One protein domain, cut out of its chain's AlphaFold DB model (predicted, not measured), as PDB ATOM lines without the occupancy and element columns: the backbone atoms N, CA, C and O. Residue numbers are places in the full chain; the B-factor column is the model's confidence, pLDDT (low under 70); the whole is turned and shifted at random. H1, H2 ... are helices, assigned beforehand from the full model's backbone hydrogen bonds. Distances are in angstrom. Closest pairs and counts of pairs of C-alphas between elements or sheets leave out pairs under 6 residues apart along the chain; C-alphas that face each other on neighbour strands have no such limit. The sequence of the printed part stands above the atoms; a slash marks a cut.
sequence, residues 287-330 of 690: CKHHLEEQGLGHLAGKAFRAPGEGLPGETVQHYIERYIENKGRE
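Overview. This is residues 287 to 330 of the 690 residues of the protein "zf-4CXXC_R1 domain-containing protein" of Cutaneotrichosporon oleaginosum (UniProt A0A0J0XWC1). Picture an arch: the longest helix, H3, makes one leg, two short helices, H1 and H2, make a small corner in the other leg, and the long loop of residues 300 to 315 joins the legs. The two legs come near each other only where H2 ends and H3 begins, and the far end of H3 with the tail after it, residues 324 to 330, sticks out free. The printed part has 44 residues with three named helices, in the order H1, H2, H3, and no named strand; its class is all helix, with 22 of the 44 residues in helices. It is only just compact, close to loose, with a radius of gyration of the C-alphas of 10.6 A, and its C-alphas span 27 by 25 by 15 A.

Arrangement. Begin with H3, residues 316 to 327, which touches no other helix. Look from its first residue to H2, residues 296 to 299: the two are close but not clearly touching, and their closest C-alphas, those of Leu 299 and Val 316, are 7.6 A apart. The centres of H2 and H3 are 12.4 A apart. Go on to H1, residues 288 to 293, which touches H2 only at the corner by their link; the closest C-alphas there are those of Leu 291 and Gly 297, at 4.8 A. H1 and H3 are apart. In the backbones of H1 and H3 you will find every O i to N i+4 pair within hydrogen-bond range; H2 is too short for such a pair, but its one O i to N i+3 pair is within range.

Along the chain. Find C-alpha 316 at (101.369, 87.567, 1.413); from there H3 runs 12 residues, Val 316 to Lys 327, to C-alpha 327 at (107.709, 92.792, -12.643), 16.3 A away. Then find C-alpha 288 at (100.005, 76.542, -2.299), where H1 begins; its six residues reach Glu 293 over 8.6 A. H2 has four residues, Leu 296 to Leu 299, and measures 5.8 A from first to last C-alpha.

Size, cuts and confidence. The two C-alphas farthest apart are those of Ala 303 and Glu 330, at 29.4 A, and the first and last printed C-alphas, those of Cys 287 and Glu 330, are 25.8 A apart. The printed part has no cut. The link from H1 to H2 is tight, with 2 residues, and the link from H2 to H3 is long, with 16. In the B-factor column the mean pLDDT of the printed part is 72.4, and the model's confidence is low, under 70, at residues 301 to 312 and 328 to 330.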
ATOM      1  N   CYS A 287      96.746  80.144  -2.915       82.38
ATOM      2  CA  CYS A 287      96.892  78.767  -2.457       82.38
ATOM      3  C   CYS A 287      98.245  78.176  -2.855       82.38
ATOM      4  O   CYS A 287      98.832  78.544  -3.871       82.38
ATOM      5  N   LYS A 288      98.709  77.191  -2.079       84.56
ATOM      6  CA  LYS A 288     100.005  76.542  -2.299       84.56
ATOM      7  C   LYS A 288     100.213  76.070  -3.750       84.56
ATOM      8  O   LYS A 288     101.272  76.328  -4.300       84.56
ATOM      9  N   HIS A 289      99.201  75.455  -4.364       82.62
ATOM     10  CA  HIS A 289      99.283  74.927  -5.731       82.62
ATOM     11  C   HIS A 289      99.535  76.033  -6.770       82.62
ATOM     12  O   HIS A 289     100.480  75.934  -7.540       82.62
ATOM     13  N   HIS A 290      98.749  77.117  -6.737       81.38
ATOM     14  CA  HIS A 290      98.898  78.222  -7.694       81.38
ATOM     15  C   HIS A 290     100.185  79.015  -7.446       81.38
ATOM     16  O   HIS A 290     100.842  79.429  -8.396       81.38
ATOM     17  N   LEU A 291     100.603  79.162  -6.184       86.81
ATOM     18  CA  LEU A 291     101.906  79.738  -5.859       86.81
ATOM     19  C   LEU A 291     103.050  78.869  -6.403       86.81
ATOM     20  O   LEU A 291     103.982  79.404  -6.993       86.81
ATOM     21  N   GLU A 292     102.990  77.542  -6.260       88.31
ATOM     22  CA  GLU A 292     103.981  76.627  -6.848       88.31
ATOM     23  C   GLU A 292     103.989  76.693  -8.388       88.31
ATOM     24  O   GLU A 292     105.070  76.786  -8.970       88.31
ATOM     25  N   GLU A 293     102.826  76.757  -9.045       86.56
ATOM     26  CA  GLU A 293     102.700  76.933 -10.505       86.56
ATOM     27  C   GLU A 293     103.245  78.284 -11.004       86.56
ATOM     28  O   GLU A 293     103.886  78.338 -12.052       86.56
ATOM     29  N   GLN A 294     103.071  79.366 -10.238       84.00
ATOM     30  CA  GLN A 294     103.627  80.696 -10.533       84.00
ATOM     31  C   GLN A 294     105.122  80.840 -10.164       84.00
ATOM     32  O   GLN A 294     105.692  81.922 -10.298       84.00
ATOM     33  N   GLY A 295     105.779  79.791  -9.648       88.75
ATOM     34  CA  GLY A 295     107.156  79.855  -9.122       88.75
ATOM     35  C   GLY A 295     107.290  80.570  -7.761       88.75
ATOM     36  O   GLY A 295     108.365  80.601  -7.154       88.75
ATOM     37  N   LEU A 296     106.179  81.077  -7.225       87.62
ATOM     38  CA  LEU A 296     106.030  81.671  -5.896       87.62
ATOM     39  C   LEU A 296     105.908  80.625  -4.770       87.62
ATOM     40  O   LEU A 296     105.649  80.975  -3.620       87.62
ATOM     41  N   GLY A 297     106.144  79.338  -5.050       87.31
ATOM     42  CA  GLY A 297     106.073  78.243  -4.072       87.31
ATOM     43  C   GLY A 297     106.988  78.420  -2.852       87.31
ATOM     44  O   GLY A 297     106.727  77.856  -1.792       87.31
ATOM     45  N   HIS A 298     108.010  79.273  -2.951       85.25
ATOM     46  CA  HIS A 298     108.854  79.686  -1.828       85.25
ATOM     47  C   HIS A 298     108.088  80.464  -0.733       85.25
ATOM     48  O   HIS A 298     108.501  80.441   0.426       85.25
ATOM     49  N   LEU A 299     106.944  81.076  -1.068       82.06
ATOM     50  CA  LEU A 299     106.007  81.700  -0.123       82.06
ATOM     51  C   LEU A 299     105.079  80.669   0.552       82.06
ATOM     52  O   LEU A 299     104.486  80.935   1.599       82.06
ATOM     53  N   ALA A 300     104.934  79.475  -0.031       79.69
ATOM     54  CA  ALA A 300     103.905  78.502   0.317       79.69
ATOM     55  C   ALA A 300     104.380  77.439   1.329       79.69
ATOM     56  O   ALA A 300     104.573  76.267   0.993       79.69
ATOM     57  N   GLY A 301     104.494  77.826   2.605       57.66
ATOM     58  CA  GLY A 301     104.610  76.860   3.713       57.66
ATOM     59  C   GLY A 301     105.699  77.125   4.752       57.66
ATOM     60  O   GLY A 301     105.914  76.285   5.624       57.66
ATOM     61  N   LYS A 302     106.367  78.280   4.705       62.97
ATOM     62  CA  LYS A 302     107.126  78.817   5.843       62.97
ATOM     63  C   LYS A 302     106.404  80.056   6.362       62.97
ATOM     64  O   LYS A 302     105.808  80.786   5.575       62.97
ATOM     65  N   ALA A 303     106.452  80.297   7.674       54.44
ATOM     66  CA  ALA A 303     106.005  81.575   8.226       54.44
ATOM     67  C   ALA A 303     106.787  82.698   7.530       54.44
ATOM     68  O   ALA A 303     108.012  82.598   7.419       54.44
ATOM     69  N   PHE A 304     106.076  83.702   7.009       51.38
ATOM     70  CA  PHE A 304     106.607  84.667   6.045       51.38
ATOM     71  C   PHE A 304     107.678  85.563   6.690       51.38
ATOM     72  O   PHE A 304     107.401  86.627   7.234       51.38
ATOM     73  N   ARG A 305     108.927  85.095   6.651       51.44
ATOM     74  CA  ARG A 305     110.134  85.871   6.927       51.44
ATOM     75  C   ARG A 305     110.807  86.124   5.589       51.44
ATOM     76  O   ARG A 305     111.624  85.316   5.148       51.44
ATOM     77  N   ALA A 306     110.404  87.204   4.925       48.62
ATOM     78  CA  ALA A 306     111.085  87.664   3.723       48.62
ATOM     79  C   ALA A 306     112.571  87.916   4.051       48.62
ATOM     80  O   ALA A 306     112.860  88.573   5.055       48.62
ATOM     81  N   PRO A 307     113.522  87.398   3.257       47.66
ATOM     82  CA  PRO A 307     114.927  87.718   3.446       47.66
ATOM     83  C   PRO A 307     115.169  89.184   3.055       47.66
ATOM     84  O   PRO A 307     115.091  89.539   1.885       47.66
ATOM     85  N   GLY A 308     115.437  90.039   4.043       53.94
ATOM     86  CA  GLY A 308     115.890  91.426   3.862       53.94
ATOM     87  C   GLY A 308     114.816  92.471   3.520       53.94
ATOM     88  O   GLY A 308     114.827  93.539   4.119       53.94
ATOM     89  N   GLU A 309     113.893  92.188   2.594       56.59
ATOM     90  CA  GLU A 309     113.141  93.249   1.877       56.59
ATOM     91  C   GLU A 309     111.609  93.268   2.082       56.59
ATOM     92  O   GLU A 309     110.883  93.958   1.356       56.59
ATOM     93  N   GLY A 310     111.084  92.500   3.039       56.81
ATOM     94  CA  GLY A 310     109.665  92.547   3.423       56.81
ATOM     95  C   GLY A 310     109.391  93.666   4.423       56.81
ATOM     96  O   GLY A 310     110.098  93.767   5.425       56.81
ATOM     97  N   LEU A 311     108.354  94.478   4.194       67.94
ATOM     98  CA  LEU A 311     107.943  95.477   5.188       67.94
ATOM     99  C   LEU A 311     107.295  94.773   6.398       67.94
ATOM    100  O   LEU A 311     106.534  93.816   6.218       67.94
ATOM    101  N   PRO A 312     107.554  95.213   7.643       64.31
ATOM    102  CA  PRO A 312     106.941  94.604   8.820       64.31
ATOM    103  C   PRO A 312     105.415  94.788   8.779       64.31
ATOM    104  O   PRO A 312     104.915  95.909   8.767       64.31
ATOM    105  N   GLY A 313     104.678  93.674   8.744       72.62
ATOM    106  CA  GLY A 313     103.217  93.658   8.583       72.62
ATOM    107  C   GLY A 313     102.719  93.450   7.144       72.62
ATOM    108  O   GLY A 313     101.512  93.335   6.936       72.62
ATOM    109  N   GLU A 314     103.610  93.349   6.154       77.00
ATOM    110  CA  GLU A 314     103.245  93.034   4.770       77.00
ATOM    111  C   GLU A 314     102.555  91.662   4.671       77.00
ATOM    112  O   GLU A 314     103.108  90.625   5.047       77.00
ATOM    113  N   THR A 315     101.322  91.643   4.156       78.50
ATOM    114  CA  THR A 315     100.602  90.384   3.922       78.50
ATOM    115  C   THR A 315     101.136  89.681   2.676       78.50
ATOM    116  O   THR A 315     101.605  90.326   1.740       78.50
ATOM    117  N   VAL A 316     100.987  88.353   2.605       72.00
ATOM    118  CA  VAL A 316     101.369  87.567   1.413       72.00
ATOM    119  C   VAL A 316     100.690  88.106   0.145       72.00
ATOM    120  O   VAL A 316     101.309  88.134  -0.912       72.00
ATOM    121  N   GLN A 317      99.447  88.588   0.257       74.31
ATOM    122  CA  GLN A 317      98.715  89.216  -0.844       74.31
ATOM    123  C   GLN A 317      99.384  90.524  -1.302       74.31
ATOM    124  O   GLN A 317      99.615  90.697  -2.495       74.31
ATOM    125  N   HIS A 318      99.759  91.394  -0.360       78.88
ATOM    126  CA  HIS A 318     100.423  92.662  -0.666       78.88
ATOM    127  C   HIS A 318     101.830  92.453  -1.249       78.88
ATOM    128  O   HIS A 318     102.214  93.157  -2.174       78.88
ATOM    129  N   TYR A 319     102.562  91.427  -0.793       81.12
ATOM    130  CA  TYR A 319     103.829  91.032  -1.413       81.12
ATOM    131  C   TYR A 319     103.643  90.531  -2.851       81.12
ATOM    132  O   TYR A 319     104.425  90.890  -3.726       81.12
ATOM    133  N   ILE A 320     102.608  89.724  -3.122       76.62
ATOM    134  CA  ILE A 320     102.279  89.276  -4.485       76.62
ATOM    135  C   ILE A 320     101.936  90.480  -5.371       76.62
ATOM    136  O   ILE A 320     102.421  90.565  -6.494       76.62
ATOM    137  N   GLU A 321     101.166  91.441  -4.863       80.88
ATOM    138  CA  GLU A 321     100.841  92.681  -5.575       80.88
ATOM    139  C   GLU A 321     102.085  93.541  -5.830       80.88
ATOM    140  O   GLU A 321     102.326  93.906  -6.977       80.88
ATOM    141  N   ARG A 322     102.949  93.757  -4.829       84.88
ATOM    142  CA  ARG A 322     104.242  94.449  -4.982       84.88
ATOM    143  C   ARG A 322     105.175  93.729  -5.965       84.88
ATOM    144  O   ARG A 322     105.865  94.378  -6.745       84.88
ATOM    145  N   TYR A 323     105.184  92.397  -5.973       78.25
ATOM    146  CA  TYR A 323     105.957  91.581  -6.916       78.25
ATOM    147  C   TYR A 323     105.422  91.690  -8.352       78.25
ATOM    148  O   TYR A 323     106.210  91.806  -9.291       78.25
ATOM    149  N   ILE A 324     104.095  91.703  -8.526       75.00
ATOM    150  CA  ILE A 324     103.433  91.912  -9.821       75.00
ATOM    151  C   ILE A 324     103.646  93.348 -10.318       75.00
ATOM    152  O   ILE A 324     103.964  93.521 -11.489       75.00
ATOM    153  N   GLU A 325     103.546  94.372  -9.465       80.25
ATOM    154  CA  GLU A 325     103.847  95.760  -9.846       80.25
ATOM    155  C   GLU A 325     105.330  95.953 -10.194       80.25
ATOM    156  O   GLU A 325     105.646  96.654 -11.155       80.25
ATOM    157  N   ASN A 326     106.249  95.303  -9.471       78.31
ATOM    158  CA  ASN A 326     107.682  95.384  -9.761       78.31
ATOM    159  C   ASN A 326     108.056  94.667 -11.068       78.31
ATOM    160  O   ASN A 326     108.812  95.230 -11.855       78.31
ATOM    161  N   LYS A 327     107.505  93.476 -11.349       71.12
ATOM    162  CA  LYS A 327     107.709  92.792 -12.643       71.12
ATOM    163  C   LYS A 327     106.957  93.447 -13.802       71.12
ATOM    164  O   LYS A 327     107.478  93.514 -14.909       71.12
ATOM    165  N   GLY A 328     105.757  93.965 -13.555       54.81
ATOM    166  CA  GLY A 328     104.922  94.635 -14.557       54.81
ATOM    167  C   GLY A 328     105.501  95.954 -15.081       54.81
ATOM    168  O   GLY A 328     104.973  96.499 -16.047       54.81
ATOM    169  N   ARG A 329     106.590  96.455 -14.479       55.59
ATOM    170  CA  ARG A 329     107.391  97.571 -15.004       55.59
ATOM    171  C   ARG A 329     108.298  97.189 -16.176       55.59
ATOM    172  O   ARG A 329     108.740  98.103 -16.863       55.59
ATOM    173  N   GLU A 330     108.591  95.904 -16.395       53.72
ATOM    174  CA  GLU A 330     109.466  95.477 -17.499       53.72
ATOM    175  C   GLU A 330     108.687  95.303 -18.814       53.72
ATOM    176  O   GLU A 330     109.149  95.791 -19.838       53.72
TER     177      GLU A 330